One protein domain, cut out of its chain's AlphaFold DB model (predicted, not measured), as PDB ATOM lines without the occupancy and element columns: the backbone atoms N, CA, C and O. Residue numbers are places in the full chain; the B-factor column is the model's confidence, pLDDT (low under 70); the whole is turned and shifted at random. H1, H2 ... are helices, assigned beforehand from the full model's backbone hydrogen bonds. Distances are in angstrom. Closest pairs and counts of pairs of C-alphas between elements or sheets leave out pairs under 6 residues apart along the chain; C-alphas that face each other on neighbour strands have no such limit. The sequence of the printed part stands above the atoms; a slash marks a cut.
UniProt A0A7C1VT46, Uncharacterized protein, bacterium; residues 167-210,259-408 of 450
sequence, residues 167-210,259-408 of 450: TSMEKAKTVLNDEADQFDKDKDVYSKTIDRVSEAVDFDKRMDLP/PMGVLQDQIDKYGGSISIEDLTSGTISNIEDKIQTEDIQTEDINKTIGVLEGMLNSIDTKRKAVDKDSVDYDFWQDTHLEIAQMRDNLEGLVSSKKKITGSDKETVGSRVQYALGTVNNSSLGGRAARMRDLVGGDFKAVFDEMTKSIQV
ATOM      1  N   THR A 167     -20.755 -68.667  13.904       63.22
ATOM      2  CA  THR A 167     -22.045 -69.329  14.176       63.22
ATOM      3  C   THR A 167     -22.958 -68.487  15.067       63.22
ATOM      4  O   THR A 167     -24.179 -68.544  14.951       63.22
ATOM      5  N   SER A 168     -22.374 -67.694  15.961       62.22
ATOM      6  CA  SER A 168     -23.138 -66.841  16.871       62.22
ATOM      7  C   SER A 168     -23.520 -65.506  16.260       62.22
ATOM      8  O   SER A 168     -24.592 -65.003  16.583       62.22
ATOM      9  N   MET A 169     -22.710 -64.973  15.340       65.75
ATOM     10  CA  MET A 169     -23.132 -63.840  14.515       65.75
ATOM     11  C   MET A 169     -24.330 -64.218  13.642       65.75
ATOM     12  O   MET A 169     -25.273 -63.440  13.574       65.75
ATOM     13  N   GLU A 170     -24.352 -65.417  13.051       70.12
ATOM     14  CA  GLU A 170     -25.512 -65.882  12.276       70.12
ATOM     15  C   GLU A 170     -26.766 -66.060  13.144       70.12
ATOM     16  O   GLU A 170     -27.828 -65.556  12.796       70.12
ATOM     17  N   LYS A 171     -26.656 -66.680  14.328       69.69
ATOM     18  CA  LYS A 171     -27.804 -66.784  15.250       69.69
ATOM     19  C   LYS A 171     -28.320 -65.420  15.698       69.69
ATOM     20  O   LYS A 171     -29.527 -65.204  15.733       69.69
ATOM     21  N   ALA A 172     -27.419 -64.513  16.057       69.00
ATOM     22  CA  ALA A 172     -27.803 -63.186  16.506       69.00
ATOM     23  C   ALA A 172     -28.388 -62.350  15.351       69.00
ATOM     24  O   ALA A 172     -29.334 -61.603  15.567       69.00
ATOM     25  N   LYS A 173     -27.913 -62.548  14.115       73.88
ATOM     26  CA  LYS A 173     -28.528 -62.000  12.900       73.88
ATOM     27  C   LYS A 173     -29.948 -62.523  12.681       73.88
ATOM     28  O   LYS A 173     -30.824 -61.721  12.383       73.88
ATOM     29  N   THR A 174     -30.192 -63.828  12.829       75.94
ATOM     30  CA  THR A 174     -31.552 -64.387  12.744       75.94
ATOM     31  C   THR A 174     -32.470 -63.736  13.771       75.94
ATOM     32  O   THR A 174     -33.497 -63.197  13.387       75.94
ATOM     33  N   VAL A 175     -32.050 -63.674  15.041       75.75
ATOM     34  CA  VAL A 175     -32.845 -63.036  16.104       75.75
ATOM     35  C   VAL A 175     -33.122 -61.564  15.796       75.75
ATOM     36  O   VAL A 175     -34.255 -61.125  15.927       75.75
ATOM     37  N   LEU A 176     -32.125 -60.793  15.352       75.62
ATOM     38  CA  LEU A 176     -32.324 -59.379  15.020       75.62
ATOM     39  C   LEU A 176     -33.253 -59.179  13.816       75.62
ATOM     40  O   LEU A 176     -34.018 -58.221  13.812       75.62
ATOM     41  N   ASN A 177     -33.206 -60.060  12.814       79.56
ATOM     42  CA  ASN A 177     -34.153 -60.022  11.699       79.56
ATOM     43  C   ASN A 177     -35.571 -60.372  12.153       79.56
ATOM     44  O   ASN A 177     -36.498 -59.657  11.791       79.56
ATOM     45  N   ASP A 178     -35.734 -61.414  12.969       80.06
ATOM     46  CA  ASP A 178     -37.043 -61.809  13.496       80.06
ATOM     47  C   ASP A 178     -37.654 -60.675  14.341       80.06
ATOM     48  O   ASP A 178     -38.825 -60.334  14.180       80.06
ATOM     49  N   GLU A 179     -36.841 -60.032  15.185       81.00
ATOM     50  CA  GLU A 179     -37.225 -58.854  15.974       81.00
ATOM     51  C   GLU A 179     -37.556 -57.642  15.090       81.00
ATOM     52  O   GLU A 179     -38.513 -56.921  15.370       81.00
ATOM     53  N   ALA A 180     -36.796 -57.399  14.014       81.31
ATOM     54  CA  ALA A 180     -37.080 -56.327  13.057       81.31
ATOM     55  C   ALA A 180     -38.405 -56.558  12.320       81.31
ATOM     56  O   ALA A 180     -39.229 -55.652  12.234       81.31
ATOM     57  N   ASP A 181     -38.631 -57.776  11.832       85.38
ATOM     58  CA  ASP A 181     -39.847 -58.145  11.113       85.38
ATOM     59  C   ASP A 181     -41.074 -58.104  12.033       85.38
ATOM     60  O   ASP A 181     -42.158 -57.694  11.610       85.38
ATOM     61  N   GLN A 182     -40.923 -58.520  13.296       82.56
ATOM     62  CA  GLN A 182     -41.980 -58.399  14.296       82.56
ATOM     63  C   GLN A 182     -42.271 -56.930  14.616       82.56
ATOM     64  O   GLN A 182     -43.431 -56.525  14.612       82.56
ATOM     65  N   PHE A 183     -41.232 -56.113  14.800       85.81
ATOM     66  CA  PHE A 183     -41.382 -54.677  15.005       85.81
ATOM     67  C   PHE A 183     -42.099 -53.990  13.838       85.81
ATOM     68  O   PHE A 183     -42.994 -53.184  14.077       85.81
ATOM     69  N   ASP A 184     -41.749 -54.302  12.588       85.19
ATOM     70  CA  ASP A 184     -42.397 -53.699  11.420       85.19
ATOM     71  C   ASP A 184     -43.886 -54.042  11.356       85.19
ATOM     72  O   ASP A 184     -44.706 -53.174  11.054       85.19
ATOM     73  N   LYS A 185     -44.249 -55.291  11.680       86.81
ATOM     74  CA  LYS A 185     -45.654 -55.715  11.779       86.81
ATOM     75  C   LYS A 185     -46.380 -54.958  12.882       86.81
ATOM     76  O   LYS A 185     -47.447 -54.403  12.629       86.81
ATOM     77  N   ASP A 186     -45.808 -54.913  14.081       83.38
ATOM     78  CA  ASP A 186     -46.449 -54.276  15.231       83.38
ATOM     79  C   ASP A 186     -46.588 -52.762  15.014       83.38
ATOM     80  O   ASP A 186     -47.627 -52.176  15.327       83.38
ATOM     81  N   LYS A 187     -45.581 -52.133  14.395       86.81
ATOM     82  CA  LYS A 187     -45.606 -50.722  14.002       86.81
ATOM     83  C   LYS A 187     -46.655 -50.447  12.930       86.81
ATOM     84  O   LYS A 187     -47.388 -49.471  13.056       86.81
ATOM     85  N   ASP A 188     -46.759 -51.294  11.908       87.12
ATOM     86  CA  ASP A 188     -47.788 -51.176  10.868       87.12
ATOM     87  C   ASP A 188     -49.202 -51.307  11.455       87.12
ATOM     88  O   ASP A 188     -50.077 -50.498  11.137       87.12
ATOM     89  N   VAL A 189     -49.426 -52.265  12.362       85.38
ATOM     90  CA  VAL A 189     -50.705 -52.420  13.076       85.38
ATOM     91  C   VAL A 189     -51.018 -51.174  13.900       85.38
ATOM     92  O   VAL A 189     -52.130 -50.651  13.813       85.38
ATOM     93  N   TYR A 190     -50.055 -50.681  14.675       87.19
ATOM     94  CA  TYR A 190     -50.218 -49.484  15.496       87.19
ATOM     95  C   TYR A 190     -50.526 -48.237  14.647       87.19
ATOM     96  O   TYR A 190     -51.551 -47.592  14.875       87.19
ATOM     97  N   SER A 191     -49.734 -47.943  13.607       87.44
ATOM     98  CA  SER A 191     -49.962 -46.790  12.723       87.44
ATOM     99  C   SER A 191     -51.311 -46.869  12.003       87.44
ATOM    100  O   SER A 191     -52.076 -45.907  12.023       87.44
ATOM    101  N   LYS A 192     -51.677 -48.038  11.456       88.94
ATOM    102  CA  LYS A 192     -53.002 -48.236  10.840       88.94
ATOM    103  C   LYS A 192     -54.143 -48.100  11.841       88.94
ATOM    104  O   LYS A 192     -55.245 -47.731  11.444       88.94
ATOM    105  N   THR A 193     -53.920 -48.448  13.107       87.75
ATOM    106  CA  THR A 193     -54.931 -48.292  14.158       87.75
ATOM    107  C   THR A 193     -55.191 -46.816  14.421       87.75
ATOM    108  O   THR A 193     -56.355 -46.431  14.429       87.75
ATOM    109  N   ILE A 194     -54.144 -45.989  14.534       90.81
ATOM    110  CA  ILE A 194     -54.287 -44.532  14.679       90.81
ATOM    111  C   ILE A 194     -55.104 -43.961  13.524       90.81
ATOM    112  O   ILE A 194     -56.144 -43.356  13.769       90.81
ATOM    113  N   ASP A 195     -54.688 -44.216  12.281       87.88
ATOM    114  CA  ASP A 195     -55.341 -43.643  11.097       87.88
ATOM    115  C   ASP A 195     -56.823 -44.040  11.021       87.88
ATOM    116  O   ASP A 195     -57.701 -43.197  10.831       87.88
ATOM    117  N   ARG A 196     -57.123 -45.329  11.236       88.69
ATOM    118  CA  ARG A 196     -58.500 -45.846  11.203       88.69
ATOM    119  C   ARG A 196     -59.360 -45.316  12.339       88.69
ATOM    120  O   ARG A 196     -60.562 -45.154  12.149       88.69
ATOM    121  N   VAL A 197     -58.785 -45.139  13.527       88.69
ATOM    122  CA  VAL A 197     -59.507 -44.606  14.683       88.69
ATOM    123  C   VAL A 197     -59.777 -43.128  14.474       88.69
ATOM    124  O   VAL A 197     -60.922 -42.726  14.636       88.69
ATOM    125  N   SER A 198     -58.783 -42.343  14.051       87.69
ATOM    126  CA  SER A 198     -58.982 -40.926  13.748       87.69
ATOM    127  C   SER A 198     -60.071 -40.727  12.693       87.69
ATOM    128  O   SER A 198     -61.016 -39.982  12.932       87.69
ATOM    129  N   GLU A 199     -60.029 -41.483  11.590       86.06
ATOM    130  CA  GLU A 199     -61.077 -41.429  10.565       86.06
ATOM    131  C   GLU A 199     -62.453 -41.827  11.125       86.06
ATOM    132  O   GLU A 199     -63.442 -41.124  10.922       86.06
ATOM    133  N   ALA A 200     -62.542 -42.934  11.870       84.88
ATOM    134  CA  ALA A 200     -63.812 -43.395  12.428       84.88
ATOM    135  C   ALA A 200     -64.414 -42.403  13.436       84.88
ATOM    136  O   ALA A 200     -65.629 -42.213  13.453       84.88
ATOM    137  N   VAL A 201     -63.574 -41.781  14.265       86.12
ATOM    138  CA  VAL A 201     -63.969 -40.804  15.286       86.12
ATOM    139  C   VAL A 201     -64.418 -39.496  14.641       86.12
ATOM    140  O   VAL A 201     -65.435 -38.935  15.053       86.12
ATOM    141  N   ASP A 202     -63.713 -39.016  13.617       82.50
ATOM    142  CA  ASP A 202     -64.052 -37.759  12.946       82.50
ATOM    143  C   ASP A 202     -65.447 -37.790  12.306       82.50
ATOM    144  O   ASP A 202     -66.133 -36.763  12.291       82.50
ATOM    145  N   PHE A 203     -65.898 -38.965  11.850       80.75
ATOM    146  CA  PHE A 203     -67.226 -39.171  11.262       80.75
ATOM    147  C   PHE A 203     -68.287 -39.727  12.232       80.75
ATOM    148  O   PHE A 203     -69.443 -39.903  11.829       80.75
ATOM    149  N   ASP A 204     -67.948 -40.009  13.494       81.94
ATOM    150  CA  ASP A 204     -68.927 -40.489  14.473       81.94
ATOM    151  C   ASP A 204     -69.809 -39.328  14.956       81.94
ATOM    152  O   ASP A 204     -69.334 -38.355  15.537       81.94
ATOM    153  N   LYS A 205     -71.128 -39.442  14.767       80.69
ATOM    154  CA  LYS A 205     -72.098 -38.407  15.165       80.69
ATOM    155  C   LYS A 205     -72.124 -38.139  16.669       80.69
ATOM    156  O   LYS A 205     -72.573 -37.081  17.094       80.69
ATOM    157  N   ARG A 206     -71.658 -39.080  17.495       78.88
ATOM    158  CA  ARG A 206     -71.493 -38.875  18.943       78.88
ATOM    159  C   ARG A 206     -70.307 -37.964  19.262       78.88
ATOM    160  O   ARG A 206     -70.150 -37.569  20.409       78.88
ATOM    161  N   MET A 207     -69.494 -37.602  18.274       80.75
ATOM    162  CA  MET A 207     -68.441 -36.593  18.385       80.75
ATOM    163  C   MET A 207     -68.899 -35.197  17.944       80.75
ATOM    164  O   MET A 207     -68.075 -34.277  17.903       80.75
ATOM    165  N   ASP A 208     -70.177 -35.021  17.601       78.31
ATOM    166  CA  ASP A 208     -70.754 -33.721  17.273       78.31
ATOM    167  C   ASP A 208     -71.348 -33.079  18.529       78.31
ATOM    168  O   ASP A 208     -72.125 -33.692  19.265       78.31
ATOM    169  N   LEU A 209     -70.985 -31.820  18.783       67.25
ATOM    170  CA  LEU A 209     -71.564 -31.067  19.891       67.25
ATOM    171  C   LEU A 209     -73.054 -30.778  19.624       67.25
ATOM    172  O   LEU A 209     -73.410 -30.397  18.503       67.25
ATOM    173  N   PRO A 210     -73.937 -30.903  20.635       59.91
ATOM    174  CA  PRO A 210     -75.334 -30.512  20.496       59.91
ATOM    175  C   PRO A 210     -75.480 -29.055  20.063       59.91
ATOM    176  O   PRO A 210     -74.704 -28.189  20.453       59.91
ATOM    177  N   PRO A 259     -67.776 -38.730  23.686       86.44
ATOM    178  CA  PRO A 259     -66.427 -39.133  23.295       86.44
ATOM    179  C   PRO A 259     -65.911 -40.354  24.068       86.44
ATOM    180  O   PRO A 259     -65.114 -41.118  23.536       86.44
ATOM    181  N   MET A 260     -66.368 -40.576  25.305       85.75
ATOM    182  CA  MET A 260     -65.969 -41.754  26.081       85.75
ATOM    183  C   MET A 260     -66.638 -43.028  25.564       85.75
ATOM    184  O   MET A 260     -65.977 -44.056  25.480       85.75
ATOM    185  N   GLY A 261     -67.920 -42.984  25.187       84.12
ATOM    186  CA  GLY A 261     -68.573 -44.121  24.537       84.12
ATOM    187  C   GLY A 261     -67.924 -44.462  23.198       84.12
ATOM    188  O   GLY A 261     -67.638 -45.626  22.936       84.12
ATOM    189  N   VAL A 262     -67.592 -43.446  22.392       86.94
ATOM    190  CA  VAL A 262     -66.841 -43.638  21.139       86.94
ATOM    191  C   VAL A 262     -65.474 -44.266  21.410       86.94
ATOM    192  O   VAL A 262     -65.111 -45.232  20.743       86.94
ATOM    193  N   LEU A 263     -64.730 -43.772  22.404       89.56
ATOM    194  CA  LEU A 263     -63.443 -44.353  22.783       89.56
ATOM    195  C   LEU A 263     -63.597 -45.823  23.219       89.56
ATOM    196  O   LEU A 263     -62.774 -46.645  22.823       89.56
ATOM    197  N   GLN A 264     -64.644 -46.173  23.977       88.25
ATOM    198  CA  GLN A 264     -64.858 -47.547  24.448       88.25
ATOM    199  C   GLN A 264     -65.124 -48.461  23.258       88.25
ATOM    200  O   GLN A 264     -64.503 -49.511  23.169       88.25
ATOM    201  N   ASP A 265     -65.953 -48.028  22.305       88.44
ATOM    202  CA  ASP A 265     -66.231 -48.793  21.088       88.44
ATOM    203  C   ASP A 265     -64.964 -49.022  20.251       88.44
ATOM    204  O   ASP A 265     -64.776 -50.101  19.684       88.44
ATOM    205  N   GLN A 266     -64.073 -48.025  20.158       91.62
ATOM    206  CA  GLN A 266     -62.801 -48.194  19.448       91.62
ATOM    207  C   GLN A 266     -61.842 -49.123  20.203       91.62
ATOM    208  O   GLN A 266     -61.157 -49.925  19.565       91.62
ATOM    209  N   ILE A 267     -61.809 -49.071  21.539       88.12
ATOM    210  CA  ILE A 267     -61.032 -50.020  22.347       88.12
ATOM    211  C   ILE A 267     -61.608 -51.433  22.196       88.12
ATOM    212  O   ILE A 267     -60.855 -52.347  21.890       88.12
ATOM    213  N   ASP A 268     -62.921 -51.628  22.287       85.50
ATOM    214  CA  ASP A 268     -63.555 -52.944  22.120       85.50
ATOM    215  C   ASP A 268     -63.304 -53.530  20.723       85.50
ATOM    216  O   ASP A 268     -63.151 -54.741  20.555       85.50
ATOM    217  N   LYS A 269     -63.223 -52.664  19.708       87.56
ATOM    218  CA  LYS A 269     -62.923 -53.054  18.329       87.56
ATOM    219  C   LYS A 269     -61.466 -53.483  18.123       87.56
ATOM    220  O   LYS A 269     -61.223 -54.326  17.256       87.56
ATOM    221  N   TYR A 270     -60.509 -52.901  18.852       82.75
ATOM    222  CA  TYR A 270     -59.074 -53.090  18.591       82.75
ATOM    223  C   TYR A 270     -58.259 -53.595  19.798       82.75
ATOM    224  O   TYR A 270     -57.464 -54.510  19.630       82.75
ATOM    225  N   GLY A 271     -58.425 -53.040  20.994       64.12
ATOM    226  CA  GLY A 271     -57.651 -53.334  22.212       64.12
ATOM    227  C   GLY A 271     -58.315 -54.343  23.155       64.12
ATOM    228  O   GLY A 271     -58.446 -54.067  24.348       64.12
ATOM    229  N   GLY A 272     -58.772 -55.478  22.618       65.38
ATOM    230  CA  GLY A 272     -59.545 -56.492  23.348       65.38
ATOM    231  C   GLY A 272     -59.001 -56.804  24.752       65.38
ATOM    232  O   GLY A 272     -57.804 -56.976  24.939       65.38
ATOM    233  N   SER A 273     -59.917 -56.870  25.727       75.88
ATOM    234  CA  SER A 273     -59.705 -57.069  27.181       75.88
ATOM    235  C   SER A 273     -59.385 -55.821  28.023       75.88
ATOM    236  O   SER A 273     -59.509 -55.884  29.258       75.88
ATOM    237  N   ILE A 274     -59.051 -54.682  27.404       85.62
ATOM    238  CA  ILE A 274     -58.896 -53.391  28.096       85.62
ATOM    239  C   ILE A 274     -60.214 -52.607  28.046       85.62
ATOM    240  O   ILE A 274     -60.894 -52.575  27.031       85.62
ATOM    241  N   SER A 275     -60.587 -51.960  29.153       86.19
ATOM    242  CA  SER A 275     -61.740 -51.055  29.211       86.19
ATOM    243  C   SER A 275     -61.305 -49.646  29.609       86.19
ATOM    244  O   SER A 275     -60.313 -49.479  30.321       86.19
ATOM    245  N   ILE A 276     -62.071 -48.621  29.219       85.81
ATOM    246  CA  ILE A 276     -61.844 -47.241  29.685       85.81
ATOM    247  C   ILE A 276     -61.885 -47.163  31.206       85.81
ATOM    248  O   ILE A 276     -61.120 -46.417  31.820       85.81
ATOM    249  N   GLU A 277     -62.793 -47.917  31.826       82.94
ATOM    250  CA  GLU A 277     -62.937 -47.912  33.278       82.94
ATOM    251  C   GLU A 277     -61.684 -48.438  33.969       82.94
ATOM    252  O   GLU A 277     -61.365 -47.940  35.042       82.94
ATOM    253  N   ASP A 278     -60.947 -49.360  33.349       86.38
ATOM    254  CA  ASP A 278     -59.675 -49.872  33.859       86.38
ATOM    255  C   ASP A 278     -58.491 -48.917  33.590       86.38
ATOM    256  O   ASP A 278     -57.484 -48.988  34.285       86.38
ATOM    257  N   LEU A 279     -58.597 -47.982  32.637       86.56
ATOM    258  CA  LEU A 279     -57.524 -47.031  32.285       86.56
ATOM    259  C   LEU A 279     -57.416 -45.821  33.232       86.56
ATOM    260  O   LEU A 279     -56.546 -44.958  33.070       86.56
ATOM    261  N   THR A 280     -58.288 -45.717  34.235       83.62
ATOM    262  CA  THR A 280     -58.242 -44.607  35.197       83.62
ATOM    263  C   THR A 280     -57.196 -44.847  36.287       83.62
ATOM    264  O   THR A 280     -56.909 -45.983  36.657       83.62
ATOM    265  N   SER A 281     -56.660 -43.781  36.891       75.56
ATOM    266  CA  SER A 281     -55.596 -43.912  37.900       75.56
ATOM    267  C   SER A 281     -56.013 -44.728  39.135       75.56
ATOM    268  O   SER A 281     -55.153 -45.249  39.835       75.56
ATOM    269  N   GLY A 282     -57.318 -44.836  39.420       76.75
ATOM    270  CA  GLY A 282     -57.841 -45.614  40.549       76.75
ATOM    271  C   GLY A 282     -58.032 -47.107  40.263       76.75
ATOM    272  O   GLY A 282     -58.250 -47.869  41.199       76.75
ATOM    273  N   THR A 283     -57.974 -47.516  38.998       86.00
ATOM    274  CA  THR A 283     -58.314 -48.872  38.529       86.00
ATOM    275  C   THR A 283     -57.251 -49.471  37.613       86.00
ATOM    276  O   THR A 283     -57.362 -50.638  37.256       86.00
ATOM    277  N   ILE A 284     -56.181 -48.729  37.303       88.75
ATOM    278  CA  ILE A 284     -55.075 -49.191  36.452       88.75
ATOM    279  C   ILE A 284     -54.404 -50.474  36.967       88.75
ATOM    280  O   ILE A 284     -53.875 -51.257  36.180       88.75
ATOM    281  N   SER A 285     -54.498 -50.756  38.271       89.50
ATOM    282  CA  SER A 285     -54.068 -52.035  38.847       89.50
ATOM    283  C   SER A 285     -54.790 -53.242  38.238       89.50
ATOM    284  O   SER A 285     -54.201 -54.310  38.162       89.50
ATOM    285  N   ASN A 286     -56.029 -53.083  37.757       91.38
ATOM    286  CA  ASN A 286     -56.763 -54.149  37.074       91.38
ATOM    287  C   ASN A 286     -56.096 -54.518  35.743       91.38
ATOM    288  O   ASN A 286     -56.014 -55.694  35.401       91.38
ATOM    289  N   ILE A 287     -55.612 -53.519  34.991       92.19
ATOM    290  CA  ILE A 287     -54.837 -53.749  33.764       92.19
ATOM    291  C   ILE A 287     -53.513 -54.412  34.121       92.19
ATOM    292  O   ILE A 287     -53.132 -55.392  33.494       92.19
ATOM    293  N   GLU A 288     -52.838 -53.914  35.157       93.00
ATOM    294  CA  GLU A 288     -51.589 -54.494  35.647       93.00
ATOM    295  C   GLU A 288     -51.745 -55.989  35.990       93.00
ATOM    296  O   GLU A 288     -50.912 -56.803  35.590       93.00
ATOM    297  N   ASP A 289     -52.832 -56.356  36.674       92.50
ATOM    298  CA  ASP A 289     -53.148 -57.739  37.046       92.50
ATOM    299  C   ASP A 289     -53.504 -58.598  35.822       92.50
ATOM    300  O   ASP A 289     -53.026 -59.723  35.704       92.50
ATOM    301  N   LYS A 290     -54.274 -58.065  34.866       91.75
ATOM    302  CA  LYS A 290     -54.598 -58.761  33.606       91.75
ATOM    303  C   LYS A 290     -53.369 -58.972  32.714       91.75
ATOM    304  O   LYS A 290     -53.249 -60.000  32.055       91.75
ATOM    305  N   ILE A 291     -52.425 -58.027  32.695       91.81
ATOM    306  CA  ILE A 291     -51.134 -58.225  32.020       91.81
ATOM    307  C   ILE A 291     -50.352 -59.328  32.739       91.81
ATOM    308  O   ILE A 291     -49.767 -60.194  32.091       91.81
ATOM    309  N   GLN A 292     -50.363 -59.329  34.077       92.50
ATOM    310  CA  GLN A 292     -49.685 -60.340  34.886       92.50
ATOM    311  C   GLN A 292     -50.185 -61.768  34.605       92.50
ATOM    312  O   GLN A 292     -49.378 -62.703  34.607       92.50
ATOM    313  N   THR A 293     -51.490 -61.950  34.398       89.19
ATOM    314  CA  THR A 293     -52.119 -63.244  34.077       89.19
ATOM    315  C   THR A 293     -52.105 -63.584  32.588       89.19
ATOM    316  O   THR A 293     -52.580 -64.652  32.219       89.19
ATOM    317  N   GLU A 294     -51.516 -62.723  31.752       79.94
ATOM    318  CA  GLU A 294     -51.478 -62.831  30.286       79.94
ATOM    319  C   GLU A 294     -52.838 -62.712  29.580       79.94
ATOM    320  O   GLU A 294     -52.940 -62.994  28.387       79.94
ATOM    321  N   ASP A 295     -53.860 -62.211  30.276       84.56
ATOM    322  CA  ASP A 295     -55.164 -61.879  29.686       84.56
ATOM    323  C   ASP A 295     -55.094 -60.635  28.775       84.56
ATOM    324  O   ASP A 295     -55.996 -60.394  27.973       84.56
ATOM    325  N   ILE A 296     -54.026 -59.841  28.915       87.75
ATOM    326  CA  ILE A 296     -53.660 -58.723  28.038       87.75
ATOM    327  C   ILE A 296     -52.251 -58.970  27.489       87.75
ATOM    328  O   ILE A 296     -51.280 -59.106  28.248       87.75
ATOM    329  N   GLN A 297     -52.131 -58.984  26.163       85.69
ATOM    330  CA  GLN A 297     -50.867 -59.144  25.451       85.69
ATOM    331  C   GLN A 297     -50.280 -57.791  25.027       85.69
ATOM    332  O   GLN A 297     -50.943 -56.755  25.044       85.69
ATOM    333  N   THR A 298     -49.011 -57.789  24.610       82.94
ATOM    334  CA  THR A 298     -48.341 -56.596  24.061       82.94
ATOM    335  C   THR A 298     -49.125 -55.975  22.905       82.94
ATOM    336  O   THR A 298     -49.234 -54.753  22.819       82.94
ATOM    337  N   GLU A 299     -49.688 -56.801  22.020       83.38
ATOM    338  CA  GLU A 299     -50.472 -56.327  20.879       83.38
ATOM    339  C   GLU A 299     -51.721 -55.548  21.330       83.38
ATOM    340  O   GLU A 299     -52.026 -54.500  20.759       83.38
ATOM    341  N   ASP A 300     -52.395 -55.993  22.396       88.38
ATOM    342  CA  ASP A 300     -53.559 -55.302  22.965       88.38
ATOM    343  C   ASP A 300     -53.166 -53.939  23.550       88.38
ATOM    344  O   ASP A 300     -53.881 -52.949  23.370       88.38
ATOM    345  N   ILE A 301     -51.988 -53.856  24.188       90.06
ATOM    346  CA  ILE A 301     -51.416 -52.599  24.695       90.06
ATOM    347  C   ILE A 301     -51.113 -51.650  23.527       90.06
ATOM    348  O   ILE A 301     -51.558 -50.503  23.551       90.06
ATOM    349  N   ASN A 302     -50.424 -52.125  22.482       87.75
ATOM    350  CA  ASN A 302     -50.094 -51.335  21.287       87.75
ATOM    351  C   ASN A 302     -51.350 -50.773  20.611       87.75
ATOM    352  O   ASN A 302     -51.416 -49.583  20.301       87.75
ATOM    353  N   LYS A 303     -52.370 -51.615  20.409       89.69
ATOM    354  CA  LYS A 303     -53.643 -51.196  19.813       89.69
ATOM    355  C   LYS A 303     -54.378 -50.199  20.697       89.69
ATOM    356  O   LYS A 303     -54.878 -49.205  20.182       89.69
ATOM    357  N   THR A 304     -54.405 -50.412  22.013       92.94
ATOM    358  CA  THR A 304     -55.039 -49.475  22.953       92.94
ATOM    359  C   THR A 304     -54.349 -48.112  22.942       92.94
ATOM    360  O   THR A 304     -55.034 -47.092  22.893       92.94
ATOM    361  N   ILE A 305     -53.013 -48.067  22.918       92.44
ATOM    362  CA  ILE A 305     -52.264 -46.809  22.775       92.44
ATOM    363  C   ILE A 305     -52.611 -46.134  21.443       92.44
ATOM    364  O   ILE A 305     -52.947 -44.951  21.438       92.44
ATOM    365  N   GLY A 306     -52.627 -46.885  20.337       91.06
ATOM    366  CA  GLY A 306     -53.015 -46.357  19.027       91.06
ATOM    367  C   GLY A 306     -54.442 -45.797  18.994       91.06
ATOM    368  O   GLY A 306     -54.683 -44.747  18.403       91.06
ATOM    369  N   VAL A 307     -55.389 -46.443  19.681       93.62
ATOM    370  CA  VAL A 307     -56.764 -45.941  19.838       93.62
ATOM    371  C   VAL A 307     -56.790 -44.633  20.636       93.62
ATOM    372  O   VAL A 307     -57.432 -43.671  20.212       93.62
ATOM    373  N   LEU A 308     -56.083 -44.570  21.769       94.62
ATOM    374  CA  LEU A 308     -56.010 -43.366  22.603       94.62
ATOM    375  C   LEU A 308     -55.404 -42.187  21.830       94.62
ATOM    376  O   LEU A 308     -55.921 -41.074  21.903       94.62
ATOM    377  N   GLU A 309     -54.350 -42.420  21.052       93.56
ATOM    378  CA  GLU A 309     -53.708 -41.379  20.247       93.56
ATOM    379  C   GLU A 309     -54.546 -40.947  19.046       93.56
ATOM    380  O   GLU A 309     -54.680 -39.747  18.805       93.56
ATOM    381  N   GLY A 310     -55.182 -41.887  18.342       92.19
ATOM    382  CA  GLY A 310     -56.122 -41.554  17.272       92.19
ATOM    383  C   GLY A 310     -57.281 -40.684  17.774       92.19
ATOM    384  O   GLY A 310     -57.676 -39.714  17.117       92.19
ATOM    385  N   MET A 311     -57.772 -40.970  18.983       94.19
ATOM    386  CA  MET A 311     -58.802 -40.177  19.652       94.19
ATOM    387  C   MET A 311     -58.290 -38.791  20.077       94.19
ATOM    388  O   MET A 311     -58.975 -37.793  19.847       94.19
ATOM    389  N   LEU A 312     -57.080 -38.701  20.641       94.25
ATOM    390  CA  LEU A 312     -56.449 -37.425  21.003       94.25
ATOM    391  C   LEU A 312     -56.254 -36.515  19.783       94.25
ATOM    392  O   LEU A 312     -56.593 -35.336  19.858       94.25
ATOM    393  N   ASN A 313     -55.796 -37.060  18.651       93.44
ATOM    394  CA  ASN A 313     -55.635 -36.313  17.397       93.44
ATOM    395  C   ASN A 313     -56.970 -35.731  16.896       93.44
ATOM    396  O   ASN A 313     -57.045 -34.570  16.474       93.44
ATOM    397  N   SER A 314     -58.039 -36.524  16.988       92.12
ATOM    398  CA  SER A 314     -59.385 -36.117  16.562       92.12
ATOM    399  C   SER A 314     -59.948 -35.018  17.473       92.12
ATOM    400  O   SER A 314     -60.468 -34.000  17.010       92.12
ATOM    401  N   ILE A 315     -59.793 -35.175  18.794       91.94
ATOM    402  CA  ILE A 315     -60.217 -34.164  19.772       91.94
ATOM    403  C   ILE A 315     -59.416 -32.877  19.616       91.94
ATOM    404  O   ILE A 315     -60.006 -31.804  19.672       91.94
ATOM    405  N   ASP A 316     -58.101 -32.952  19.410       91.75
ATOM    406  CA  ASP A 316     -57.268 -31.766  19.209       91.75
ATOM    407  C   ASP A 316     -57.725 -30.964  17.979       91.75
ATOM    408  O   ASP A 316     -57.837 -29.736  18.036       91.75
ATOM    409  N   THR A 317     -58.092 -31.657  16.898       90.56
ATOM    410  CA  THR A 317     -58.669 -31.037  15.698       90.56
ATOM    411  C   THR A 317     -59.992 -30.335  16.009       90.56
ATOM    412  O   THR A 317     -60.152 -29.153  15.692       90.56
ATOM    413  N   LYS A 318     -60.925 -31.011  16.695       87.44
ATOM    414  CA  LYS A 318     -62.223 -30.431  17.097       87.44
ATOM    415  C   LYS A 318     -62.058 -29.256  18.068       87.44
ATOM    416  O   LYS A 318     -62.717 -28.231  17.911       87.44
ATOM    417  N   ARG A 319     -61.124 -29.360  19.014       88.19
ATOM    418  CA  ARG A 319     -60.757 -28.303  19.965       88.19
ATOM    419  C   ARG A 319     -60.216 -27.060  19.262       88.19
ATOM    420  O   ARG A 319     -60.591 -25.949  19.614       88.19
ATOM    421  N   LYS A 320     -59.335 -27.230  18.273       89.12
ATOM    422  CA  LYS A 320     -58.752 -26.118  17.499       89.12
ATOM    423  C   LYS A 320     -59.753 -25.457  16.549       89.12
ATOM    424  O   LYS A 320     -59.530 -24.318  16.149       89.12
ATOM    425  N   ALA A 321     -60.828 -26.157  16.186       86.94
ATOM    426  CA  ALA A 321     -61.878 -25.646  15.312       86.94
ATOM    427  C   ALA A 321     -62.892 -24.730  16.024       86.94
ATOM    428  O   ALA A 321     -63.649 -24.029  15.352       86.94
ATOM    429  N   VAL A 322     -62.918 -24.722  17.361       83.62
ATOM    430  CA  VAL A 322     -63.823 -23.887  18.166       83.62
ATOM    431  C   VAL A 322     -63.092 -22.700  18.796       83.62
ATOM    432  O   VAL A 322     -61.871 -22.702  18.948       83.62
ATOM    433  N   ASP A 323     -63.843 -21.660  19.167       83.06
ATOM    434  CA  ASP A 323     -63.280 -20.486  19.839       83.06
ATOM    435  C   ASP A 323     -62.733 -20.864  21.222       83.06
ATOM    436  O   ASP A 323     -63.431 -21.505  22.010       83.06
ATOM    437  N   LYS A 324     -61.508 -20.430  21.541       82.69
ATOM    438  CA  LYS A 324     -60.808 -20.755  22.796       82.69
ATOM    439  C   LYS A 324     -61.556 -20.296  24.040       82.69
ATOM    440  O   LYS A 324     -61.391 -20.875  25.110       82.69
ATOM    441  N   ASP A 325     -62.387 -19.265  23.903       78.25
ATOM    442  CA  ASP A 325     -63.167 -18.738  25.015       78.25
ATOM    443  C   ASP A 325     -64.548 -19.405  25.179       78.25
ATOM    444  O   ASP A 325     -65.288 -19.087  26.122       78.25
ATOM    445  N   SER A 326     -64.893 -20.365  24.319       74.81
ATOM    446  CA  SER A 326     -66.193 -21.040  24.309       74.81
ATOM    447  C   SER A 326     -66.313 -22.184  25.326       74.81
ATOM    448  O   SER A 326     -65.331 -22.760  25.789       74.81
ATOM    449  N   VAL A 327     -67.558 -22.537  25.663       71.94
ATOM    450  CA  VAL A 327     -67.879 -23.740  26.461       71.94
ATOM    451  C   VAL A 327     -67.527 -25.019  25.693       71.94
ATOM    452  O   VAL A 327     -67.171 -26.030  26.293       71.94
ATOM    453  N   ASP A 328     -67.583 -24.953  24.367       77.62
ATOM    454  CA  ASP A 328     -67.235 -26.046  23.466       77.62
ATOM    455  C   ASP A 328     -65.734 -26.359  23.548       77.62
ATOM    456  O   ASP A 328     -65.347 -27.526  23.620       77.62
ATOM    457  N   TYR A 329     -64.885 -25.325  23.627       82.06
ATOM    458  CA  TYR A 329     -63.453 -25.497  23.882       82.06
ATOM    459  C   TYR A 329     -63.204 -26.156  25.237       82.06
ATOM    460  O   TYR A 329     -62.426 -27.101  25.307       82.06
ATOM    461  N   ASP A 330     -63.892 -25.718  26.299       76.06
ATOM    462  CA  ASP A 330     -63.753 -26.326  27.631       76.06
ATOM    463  C   ASP A 330     -64.107 -27.817  27.629       76.06
ATOM    464  O   ASP A 330     -63.401 -28.618  28.241       76.06
ATOM    465  N   PHE A 331     -65.178 -28.195  26.925       82.69
ATOM    466  CA  PHE A 331     -65.590 -29.591  26.783       82.69
ATOM    467  C   PHE A 331     -64.509 -30.434  26.096       82.69
ATOM    468  O   PHE A 331     -64.131 -31.499  26.599       82.69
ATOM    469  N   TRP A 332     -63.983 -29.959  24.964       86.25
ATOM    470  CA  TRP A 332     -62.934 -30.676  24.242       86.25
ATOM    471  C   TRP A 332     -61.605 -30.684  25.001       86.25
ATOM    472  O   TRP A 332     -60.917 -31.702  24.985       86.25
ATOM    473  N   GLN A 333     -61.270 -29.610  25.722       86.75
ATOM    474  CA  GLN A 333     -60.090 -29.544  26.586       86.75
ATOM    475  C   GLN A 333     -60.168 -30.568  27.720       86.75
ATOM    476  O   GLN A 333     -59.196 -31.279  27.971       86.75
ATOM    477  N   ASP A 334     -61.316 -30.670  28.391       83.06
ATOM    478  CA  ASP A 334     -61.512 -31.633  29.479       83.06
ATOM    479  C   ASP A 334     -61.441 -33.068  28.956       83.06
ATOM    480  O   ASP A 334     -60.738 -33.898  29.530       83.06
ATOM    481  N   THR A 335     -62.078 -33.333  27.814       87.81
ATOM    482  CA  THR A 335     -62.018 -34.644  27.156       87.81
ATOM    483  C   THR A 335     -60.582 -35.000  26.762       87.81
ATOM    484  O   THR A 335     -60.122 -36.107  27.035       87.81
ATOM    485  N   HIS A 336     -59.841 -34.060  26.167       91.88
ATOM    486  CA  HIS A 336     -58.439 -34.255  25.796       91.88
ATOM    487  C   HIS A 336     -57.583 -34.614  27.017       91.88
ATOM    488  O   HIS A 336     -56.833 -35.588  26.990       91.88
ATOM    489  N   LEU A 337     -57.725 -33.861  28.112       88.31
ATOM    490  CA  LEU A 337     -56.993 -34.102  29.355       88.31
ATOM    491  C   LEU A 337     -57.344 -35.456  29.994       88.31
ATOM    492  O   LEU A 337     -56.450 -36.136  30.502       88.31
ATOM    493  N   GLU A 338     -58.613 -35.870  29.973       88.00
ATOM    494  CA  GLU A 338     -59.037 -37.177  30.493       88.00
ATOM    495  C   GLU A 338     -58.407 -38.338  29.708       88.00
ATOM    496  O   GLU A 338     -57.860 -39.262  30.313       88.00
ATOM    497  N   ILE A 339     -58.405 -38.276  28.373       92.06
ATOM    498  CA  ILE A 339     -57.818 -39.330  27.526       92.06
ATOM    499  C   ILE A 339     -56.294 -39.332  27.619       92.06
ATOM    500  O   ILE A 339     -55.681 -40.396  27.725       92.06
ATOM    501  N   ALA A 340     -55.669 -38.155  27.658       91.44
ATOM    502  CA  ALA A 340     -54.232 -38.044  27.870       91.44
ATOM    503  C   ALA A 340     -53.831 -38.655  29.223       91.44
ATOM    504  O   ALA A 340     -52.781 -39.282  29.334       91.44
ATOM    505  N   GLN A 341     -54.681 -38.541  30.249       88.56
ATOM    506  CA  GLN A 341     -54.455 -39.211  31.526       88.56
ATOM    507  C   GLN A 341     -54.577 -40.729  31.439       88.56
ATOM    508  O   GLN A 341     -53.758 -41.425  32.037       88.56
ATOM    509  N   MET A 342     -55.552 -41.252  30.697       91.56
ATOM    510  CA  MET A 342     -55.688 -42.695  30.465       91.56
ATOM    511  C   MET A 342     -54.454 -43.280  29.774       91.56
ATOM    512  O   MET A 342     -53.937 -44.306  30.218       91.56
ATOM    513  N   ARG A 343     -53.942 -42.589  28.746       93.06
ATOM    514  CA  ARG A 343     -52.690 -42.954  28.076       93.06
ATOM    515  C   ARG A 343     -51.527 -42.971  29.059       93.06
ATOM    516  O   ARG A 343     -50.885 -44.002  29.208       93.06
ATOM    517  N   ASP A 344     -51.310 -41.883  29.793       89.81
ATOM    518  CA  ASP A 344     -50.184 -41.803  30.727       89.81
ATOM    519  C   ASP A 344     -50.269 -42.845  31.856       89.81
ATOM    520  O   ASP A 344     -49.241 -43.326  32.327       89.81
ATOM    521  N   ASN A 345     -51.475 -43.215  32.305       89.56
ATOM    522  CA  ASN A 345     -51.642 -44.291  33.286       89.56
ATOM    523  C   ASN A 345     -51.186 -45.641  32.709       89.56
ATOM    524  O   ASN A 345     -50.502 -46.392  33.402       89.56
ATOM    525  N   LEU A 346     -51.550 -45.936  31.455       92.00
ATOM    526  CA  LEU A 346     -51.144 -47.159  30.761       92.00
ATOM    527  C   LEU A 346     -49.631 -47.181  30.510       92.00
ATOM    528  O   LEU A 346     -48.974 -48.164  30.844       92.00
ATOM    529  N   GLU A 347     -49.061 -46.087  29.998       90.19
ATOM    530  CA  GLU A 347     -47.610 -45.939  29.807       90.19
ATOM    531  C   GLU A 347     -46.852 -46.057  31.143       90.19
ATOM    532  O   GLU A 347     -45.794 -46.682  31.225       90.19
ATOM    533  N   GLY A 348     -47.428 -45.525  32.228       87.00
ATOM    534  CA  GLY A 348     -46.874 -45.572  33.581       87.00
ATOM    535  C   GLY A 348     -46.685 -46.983  34.147       87.00
ATOM    536  O   GLY A 348     -45.842 -47.175  35.036       87.00
ATOM    537  N   LEU A 349     -47.385 -47.988  33.607       90.44
ATOM    538  CA  LEU A 349     -47.192 -49.393  33.980       90.44
ATOM    539  C   LEU A 349     -45.794 -49.924  33.631       90.44
ATOM    540  O   LEU A 349     -45.394 -50.942  34.196       90.44
ATOM    541  N   VAL A 350     -45.005 -49.211  32.813       85.62
ATOM    542  CA  VAL A 350     -43.575 -49.488  32.561       85.62
ATOM    543  C   VAL A 350     -42.755 -49.629  33.854       85.62
ATOM    544  O   VAL A 350     -41.772 -50.364  33.917       85.62
ATOM    545  N   SER A 351     -43.188 -48.953  34.918       82.25
ATOM    546  CA  SER A 351     -42.564 -48.990  36.241       82.25
ATOM    547  C   SER A 351     -42.909 -50.225  37.079       82.25
ATOM    548  O   SER A 351     -42.298 -50.448  38.132       82.25
ATOM    549  N   SER A 352     -43.879 -51.030  36.635       86.00
ATOM    550  CA  SER A 352     -44.344 -52.188  37.383       86.00
ATOM    551  C   SER A 352     -43.257 -53.251  37.500       86.00
ATOM    552  O   SER A 352     -42.633 -53.686  36.528       86.00
ATOM    553  N   LYS A 353     -43.082 -53.730  38.731       87.62
ATOM    554  CA  LYS A 353     -42.179 -54.835  39.070       87.62
ATOM    555  C   LYS A 353     -42.912 -56.169  39.216       87.62
ATOM    556  O   LYS A 353     -42.281 -57.152  39.608       87.62
ATOM    557  N   LYS A 354     -44.224 -56.220  38.950       90.00
ATOM    558  CA  LYS A 354     -44.990 -57.470  39.029       90.00
ATOM    559  C   LYS A 354     -44.482 -58.441  37.970       90.00
ATOM    560  O   LYS A 354     -44.371 -58.077  36.804       90.00
ATOM    561  N   LYS A 355     -44.147 -59.664  38.383       91.50
ATOM    562  CA  LYS A 355     -43.694 -60.725  37.475       91.50
ATOM    563  C   LYS A 355     -44.873 -61.337  36.739       91.50
ATOM    564  O   LYS A 355     -45.875 -61.625  37.390       91.50
ATOM    565  N   ILE A 356     -44.709 -61.587  35.443       90.69
ATOM    566  CA  ILE A 356     -45.681 -62.336  34.645       90.69
ATOM    567  C   ILE A 356     -45.816 -63.754  35.207       90.69
ATOM    568  O   ILE A 356     -44.833 -64.379  35.618       90.69
ATOM    569  N   THR A 357     -47.046 -64.258  35.252       88.06
ATOM    570  CA  THR A 357     -47.348 -65.594  35.767       88.06
ATOM    571  C   THR A 357     -46.603 -66.646  34.950       88.06
ATOM    572  O   THR A 357     -46.741 -66.715  33.736       88.06
ATOM    573  N   GLY A 358     -45.786 -67.468  35.612       81.31
ATOM    574  CA  GLY A 358     -44.979 -68.491  34.939       81.31
ATOM    575  C   GLY A 358     -43.663 -67.990  34.332       81.31
ATOM    576  O   GLY A 358     -42.915 -68.806  33.795       81.31
ATOM    577  N   SER A 359     -43.333 -66.698  34.461       80.81
ATOM    578  CA  SER A 359     -42.055 -66.138  34.011       80.81
ATOM    579  C   SER A 359     -41.159 -65.736  35.182       80.81
ATOM    580  O   SER A 359     -41.529 -64.954  36.058       80.81
ATOM    581  N   ASP A 360     -39.917 -66.219  35.170       75.06
ATOM    582  CA  ASP A 360     -38.918 -65.827  36.170       75.06
ATOM    583  C   ASP A 360     -38.277 -64.467  35.873       75.06
ATOM    584  O   ASP A 360     -37.694 -63.854  36.779       75.06
ATOM    585  N   LYS A 361     -38.382 -64.015  34.617       72.62
ATOM    586  CA  LYS A 361     -37.614 -62.897  34.052       72.62
ATOM    587  C   LYS A 361     -38.479 -61.740  33.560       72.62
ATOM    588  O   LYS A 361     -38.023 -60.605  33.624       72.62
ATOM    589  N   GLU A 362     -39.684 -62.015  33.075       79.94
ATOM    590  CA  GLU A 362     -40.565 -60.993  32.513       79.94
ATOM    591  C   GLU A 362     -41.415 -60.345  33.609       79.94
ATOM    592  O   GLU A 362     -41.974 -61.015  34.484       79.94
ATOM    593  N   THR A 363     -41.518 -59.023  33.556       89.00
ATOM    594  CA  THR A 363     -42.427 -58.227  34.380       89.00
ATOM    595  C   THR A 363     -43.472 -57.531  33.517       89.00
ATOM    596  O   THR A 363     -43.252 -57.289  32.329       89.00
ATOM    597  N   VAL A 364     -44.580 -57.129  34.141       89.56
ATOM    598  CA  VAL A 364     -45.576 -56.236  33.530       89.56
ATOM    599  C   VAL A 364     -44.890 -54.999  32.943       89.56
ATOM    600  O   VAL A 364     -45.121 -54.666  31.783       89.56
ATOM    601  N   GLY A 365     -43.969 -54.383  33.696       86.94
ATOM    602  CA  GLY A 365     -43.199 -53.235  33.224       86.94
ATOM    603  C   GLY A 365     -42.390 -53.526  31.961       86.94
ATOM    604  O   GLY A 365     -42.446 -52.739  31.023       86.94
ATOM    605  N   SER A 366     -41.716 -54.681  31.878       81.06
ATOM    606  CA  SER A 366     -40.955 -55.058  30.677       81.06
ATOM    607  C   SER A 366     -41.840 -55.301  29.448       81.06
ATOM    608  O   SER A 366     -41.444 -54.950  28.338       81.06
ATOM    609  N   ARG A 367     -43.059 -55.826  29.635       85.38
ATOM    610  CA  ARG A 367     -44.019 -56.050  28.541       85.38
ATOM    611  C   ARG A 367     -44.582 -54.727  28.016       85.38
ATOM    612  O   ARG A 367     -44.600 -54.495  26.808       85.38
ATOM    613  N   VAL A 368     -44.944 -53.815  28.921       89.00
ATOM    614  CA  VAL A 368     -45.353 -52.443  28.574       89.00
ATOM    615  C   VAL A 368     -44.199 -51.685  27.911       89.00
ATOM    616  O   VAL A 368     -44.403 -51.024  26.900       89.00
ATOM    617  N   GLN A 369     -42.967 -51.828  28.406       83.44
ATOM    618  CA  GLN A 369     -41.780 -51.218  27.799       83.44
ATOM    619  C   GLN A 369     -41.558 -51.685  26.359       83.44
ATOM    620  O   GLN A 369     -41.193 -50.880  25.506       83.44
ATOM    621  N   TYR A 370     -41.781 -52.970  26.078       78.94
ATOM    622  CA  TYR A 370     -41.671 -53.511  24.727       78.94
ATOM    623  C   TYR A 370     -42.764 -52.945  23.798       78.94
ATOM    624  O   TYR A 370     -42.457 -52.524  22.680       78.94
ATOM    625  N   ALA A 371     -44.007 -52.836  24.285       84.81
ATOM    626  CA  ALA A 371     -45.095 -52.163  23.569       84.81
ATOM    627  C   ALA A 371     -44.722 -50.704  23.223       84.81
ATOM    628  O   ALA A 371     -44.690 -50.305  22.058       84.81
ATOM    629  N   LEU A 372     -44.284 -49.930  24.221       84.62
ATOM    630  CA  LEU A 372     -43.821 -48.552  24.027       84.62
ATOM    631  C   LEU A 372     -42.596 -48.451  23.116       84.62
ATOM    632  O   LEU A 372     -42.443 -47.472  22.393       84.62
ATOM    633  N   GLY A 373     -41.723 -49.457  23.121       77.69
ATOM    634  CA  GLY A 373     -40.591 -49.536  22.206       77.69
ATOM    635  C   GLY A 373     -41.019 -49.656  20.743       77.69
ATOM    636  O   GLY A 373     -40.326 -49.137  19.866       77.69
ATOM    637  N   THR A 374     -42.167 -50.285  20.482       78.25
ATOM    638  CA  THR A 374     -42.783 -50.338  19.150       78.25
ATOM    639  C   THR A 374     -43.299 -48.960  18.745       78.25
ATOM    640  O   THR A 374     -42.906 -48.427  17.706       78.25
ATOM    641  N   VAL A 375     -44.104 -48.355  19.621       80.94
ATOM    642  CA  VAL A 375     -44.711 -47.027  19.439       80.94
ATOM    643  C   VAL A 375     -43.650 -45.949  19.195       80.94
ATOM    644  O   VAL A 375     -43.719 -45.193  18.228       80.94
ATOM    645  N   ASN A 376     -42.602 -45.936  20.017       80.25
ATOM    646  CA  ASN A 376     -41.560 -44.910  20.006       80.25
ATOM    647  C   ASN A 376     -40.360 -45.256  19.113       80.25
ATOM    648  O   ASN A 376     -39.354 -44.546  19.133       80.25
ATOM    649  N   ASN A 377     -40.423 -46.349  18.343       73.00
ATOM    650  CA  ASN A 377     -39.322 -46.801  17.485       73.00
ATOM    651  C   ASN A 377     -37.996 -47.006  18.258       73.00
ATOM    652  O   ASN A 377     -36.904 -46.741  17.750       73.00
ATOM    653  N   SER A 378     -38.077 -47.452  19.508       70.62
ATOM    654  CA  SER A 378     -36.941 -47.538  20.434       70.62
ATOM    655  C   SER A 378     -36.643 -48.950  20.936       70.62
ATOM    656  O   SER A 378     -35.675 -49.139  21.676       70.62
ATOM    657  N   SER A 379     -37.435 -49.941  20.515       73.44
ATOM    658  CA  SER A 379     -37.180 -51.353  20.798       73.44
ATOM    659  C   SER A 379     -35.939 -51.880  20.066       73.44
ATOM    660  O   SER A 379     -35.415 -51.260  19.131       73.44
ATOM    661  N   LEU A 380     -35.486 -53.066  20.483       72.56
ATOM    662  CA  LEU A 380     -34.459 -53.831  19.778       72.56
ATOM    663  C   LEU A 380     -34.843 -54.053  18.310       72.56
ATOM    664  O   LEU A 380     -34.043 -53.755  17.425       72.56
ATOM    665  N   GLY A 381     -36.079 -54.494  18.060       73.50
ATOM    666  CA  GLY A 381     -36.618 -54.665  16.715       73.50
ATOM    667  C   GLY A 381     -36.612 -53.374  15.896       73.50
ATOM    668  O   GLY A 381     -36.159 -53.382  14.758       73.50
ATOM    669  N   GLY A 382     -36.971 -52.227  16.485       76.12
ATOM    670  CA  GLY A 382     -36.924 -50.937  15.783       76.12
ATOM    671  C   GLY A 382     -35.513 -50.495  15.401       76.12
ATOM    672  O   GLY A 382     -35.294 -49.927  14.327       76.12
ATOM    673  N   ARG A 383     -34.521 -50.788  16.249       73.94
ATOM    674  CA  ARG A 383     -33.099 -50.580  15.927       73.94
ATOM    675  C   ARG A 383     -32.646 -51.518  14.814       73.94
ATOM    676  O   ARG A 383     -32.004 -51.065  13.869       73.94
ATOM    677  N   ALA A 384     -32.994 -52.796  14.921       73.38
ATOM    678  CA  ALA A 384     -32.660 -53.801  13.924       73.38
ATOM    679  C   ALA A 384     -33.281 -53.468  12.558       73.38
ATOM    680  O   ALA A 384     -32.570 -53.532  11.559       73.38
ATOM    681  N   ALA A 385     -34.535 -53.005  12.515       77.69
ATOM    682  CA  ALA A 385     -35.219 -52.558  11.302       77.69
ATOM    683  C   ALA A 385     -34.511 -51.359  10.646       77.69
ATOM    684  O   ALA A 385     -34.141 -51.431   9.476       77.69
ATOM    685  N   ARG A 386     -34.198 -50.297  11.410       75.50
ATOM    686  CA  ARG A 386     -33.432 -49.143  10.885       75.50
ATOM    687  C   ARG A 386     -32.086 -49.556  10.306       75.50
ATOM    688  O   ARG A 386     -31.667 -49.050   9.271       75.50
ATOM    689  N   MET A 387     -31.390 -50.455  10.990       68.94
ATOM    690  CA  MET A 387     -30.092 -50.932  10.533       68.94
ATOM    691  C   MET A 387     -30.214 -51.832   9.304       68.94
ATOM    692  O   MET A 387     -29.420 -51.693   8.377       68.94
ATOM    693  N   ARG A 388     -31.222 -52.708   9.245       75.44
ATOM    694  CA  ARG A 388     -31.536 -53.508   8.054       75.44
ATOM    695  C   ARG A 388     -31.714 -52.600   6.834       75.44
ATOM    696  O   ARG A 388     -31.130 -52.894   5.792       75.44
ATOM    697  N   ASP A 389     -32.413 -51.478   6.998       77.56
ATOM    698  CA  ASP A 389     -32.648 -50.493   5.937       77.56
ATOM    699  C   ASP A 389     -31.380 -49.691   5.569       77.56
ATOM    700  O   ASP A 389     -31.144 -49.418   4.393       77.56
ATOM    701  N   LEU A 390     -30.538 -49.335   6.550       70.12
ATOM    702  CA  LEU A 390     -29.320 -48.532   6.341       70.12
ATOM    703  C   LEU A 390     -28.140 -49.321   5.756       70.12
ATOM    704  O   LEU A 390     -27.401 -48.791   4.928       70.12
ATOM    705  N   VAL A 391     -27.927 -50.563   6.202       67.69
ATOM    706  CA  VAL A 391     -26.747 -51.376   5.844       67.69
ATOM    707  C   VAL A 391     -27.095 -52.664   5.093       67.69
ATOM    708  O   VAL A 391     -26.261 -53.558   4.967       67.69
ATOM    709  N   GLY A 392     -28.324 -52.786   4.582       64.69
ATOM    710  CA  GLY A 392     -28.737 -53.892   3.708       64.69
ATOM    711  C   GLY A 392     -28.670 -55.276   4.365       64.69
ATOM    712  O   GLY A 392     -28.441 -56.273   3.681       64.69
ATOM    713  N   GLY A 393     -28.818 -55.344   5.692       61.38
ATOM    714  CA  GLY A 393     -28.732 -56.592   6.458       61.38
ATOM    715  C   GLY A 393     -27.306 -57.090   6.746       61.38
ATOM    716  O   GLY A 393     -27.145 -58.239   7.180       61.38
ATOM    717  N   ASP A 394     -26.270 -56.262   6.545       64.25
ATOM    718  CA  ASP A 394     -24.926 -56.526   7.078       64.25
ATOM    719  C   ASP A 394     -24.851 -56.161   8.570       64.25
ATOM    720  O   ASP A 394     -24.371 -55.103   8.986       64.25
ATOM    721  N   PHE A 395     -25.336 -57.078   9.408       62.94
ATOM    722  CA  PHE A 395     -25.350 -56.906  10.860       62.94
ATOM    723  C   PHE A 395     -23.955 -56.825  11.487       62.94
ATOM    724  O   PHE A 395     -23.846 -56.491  12.662       62.94
ATOM    725  N   LYS A 396     -22.865 -57.078  10.753       62.72
ATOM    726  CA  LYS A 396     -21.517 -56.960  11.315       62.72
ATOM    727  C   LYS A 396     -21.192 -55.519  11.721       62.72
ATOM    728  O   LYS A 396     -20.677 -55.304  12.815       62.72
ATOM    729  N   ALA A 397     -21.569 -54.545  10.892       59.78
ATOM    730  CA  ALA A 397     -21.457 -53.124  11.228       59.78
ATOM    731  C   ALA A 397     -22.343 -52.752  12.432       59.78
ATOM    732  O   ALA A 397     -21.943 -51.960  13.279       59.78
ATOM    733  N   VAL A 398     -23.511 -53.391  12.546       58.44
ATOM    734  CA  VAL A 398     -24.456 -53.229  13.660       58.44
ATOM    735  C   VAL A 398     -23.856 -53.740  14.968       58.44
ATOM    736  O   VAL A 398     -23.894 -53.035  15.969       58.44
ATOM    737  N   PHE A 399     -23.226 -54.918  14.963       63.19
ATOM    738  CA  PHE A 399     -22.497 -55.419  16.129       63.19
ATOM    739  C   PHE A 399     -21.347 -54.493  16.508       63.19
ATOM    740  O   PHE A 399     -21.173 -54.209  17.687       63.19
ATOM    741  N   ASP A 400     -20.556 -54.006  15.556       62.09
ATOM    742  CA  ASP A 400     -19.434 -53.126  15.886       62.09
ATOM    743  C   ASP A 400     -19.885 -51.749  16.398       62.09
ATOM    744  O   ASP A 400     -19.247 -51.232  17.312       62.09
ATOM    745  N   GLU A 401     -21.001 -51.198  15.909       60.38
ATOM    746  CA  GLU A 401     -21.580 -49.943  16.410       60.38
ATOM    747  C   GLU A 401     -22.230 -50.117  17.789       60.38
ATOM    748  O   GLU A 401     -21.928 -49.375  18.720       60.38
ATOM    749  N   MET A 402     -23.072 -51.140  17.952       60.09
ATOM    750  CA  MET A 402     -23.832 -51.381  19.183       60.09
ATOM    751  C   MET A 402     -22.984 -51.988  20.307       60.09
ATOM    752  O   MET A 402     -23.412 -52.026  21.451       60.09
ATOM    753  N   THR A 403     -21.770 -52.463  20.021       60.25
ATOM    754  CA  THR A 403     -20.819 -52.899  21.061       60.25
ATOM    755  C   THR A 403     -19.780 -51.845  21.410       60.25
ATOM    756  O   THR A 403     -18.894 -52.125  22.223       60.25
ATOM    757  N   LYS A 404     -19.864 -50.633  20.838       55.91
ATOM    758  CA  LYS A 404     -19.049 -49.517  21.324       55.91
ATOM    759  C   LYS A 404     -19.354 -49.328  22.806       55.91
ATOM    760  O   LYS A 404     -20.515 -49.271  23.203       55.91
ATOM    761  N   SER A 405     -18.275 -49.320  23.590       48.38
ATOM    762  CA  SER A 405     -18.240 -49.261  25.052       48.38
ATOM    763  C   SER A 405     -19.407 -48.473  25.624       48.38
ATOM    764  O   SER A 405     -19.658 -47.358  25.167       48.38
ATOM    765  N   ILE A 406     -20.058 -49.042  26.636       56.62
ATOM    766  CA  ILE A 406     -21.075 -48.414  27.477       56.62
ATOM    767  C   ILE A 406     -20.623 -46.984  27.824       56.62
ATOM    768  O   ILE A 406     -19.795 -46.784  28.708       56.62
ATOM    769  N   GLN A 407     -21.089 -45.988  27.066       58.19
ATOM    770  CA  GLN A 407     -20.638 -44.611  27.253       58.19
ATOM    771  C   GLN A 407     -21.213 -44.074  28.567       58.19
ATOM    772  O   GLN A 407     -22.305 -44.460  29.010       58.19
ATOM    773  N   VAL A 408     -20.467 -43.171  29.203       62.00
ATOM    774  CA  VAL A 408     -21.000 -42.336  30.284       62.00
ATOM    775  C   VAL A 408     -22.283 -41.662  29.763       62.00
ATOM    776  O   VAL A 408     -22.297 -41.247  28.599       62.00
TER     777      VAL A 408
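What this domain is: This is residues 167 to 210 and 259 to 408 of the 450 residues of an uncharacterized protein of bacterium (UniProt A0A7C1VT46). One long helix, H1, is a beam along most of the domain's length, with helices packed on both of its halves. On its later half H4 crosses it at a slant, H5 folds back on H4 as a helical hairpin, and H2 packs on H4; H6 stands about perpendicular to H1 near its middle, with short H3 at H6's other end, while H7 crosses H1's first half and H8 packs on H7. The printed part has 194 residues with eight named helices, H1 to H8 in order along the chain, and no named strand, and its class is all helix. It is only just compact, close to loose, with a radius of gyration of the C-alphas of 19.4 A, and elongated, spanning 66 by 37 by 35 A.

How they stand to each other: Start with H1, residues 167 to 202, H2, residues 259 to 270, and H4, residues 298 to 321: they are an up and down bundle, each running against the one before it. At the closest C-alphas of H1 and H4, Ile 194 and Gly 310, 4.4 A apart, you find that they touch. H1 and H2 only just touch, with 3 pairs of C-alphas within 8 A, the closest being Val 197 and Gln 266 at 6.8 A. H4 makes a hairpin with H5, residues 327 to 351, at a shallow tilt of 22 degrees; their closest C-alphas, Arg 319 and Trp 332, are 5.4 A apart. The hub is H6, residues 364 to 375, which touches five helices, among them H5, where the C-alphas of Val 350 and Gly 365 are 3.8 A apart. H3, residues 284 to 292, only just touches H6, with 3 pairs of C-alphas within 8 A, the closest being Gln 292 and Val 364 at 6.0 A. H7, residues 380 to 391, touches H1 about perpendicular at 76 degrees, with the C-alphas of Ala 180 and Gly 381 closest at 4.0 A. H8, residues 395 to 402, touches H7 at Met 387 and Val 398, their closest C-alphas, 6.8 A apart. Every O i to N i+4 pair is within hydrogen-bond range in H1, H2, H3, H4, H6, H7 and H8, and 18 of 21 are in H5.

Where its parts are: Find C-alpha 167 at (-22.045, -69.329, 14.176); from there H1 runs 52.6 A to C-alpha 202. H4 covers 34.9 A and H5 37.1 A. H8 ends at C-alpha 402, at (-23.832, -51.381, 19.183).

The domain as a whole: Residues 211 to 258 are not printed, and C-alphas 210 and 259 are 12.7 A apart across the cut. The long links are H2 to H3 and H5 to H6. Residues 403 to 408 stand free, within the low-confidence stretch 391 to 408.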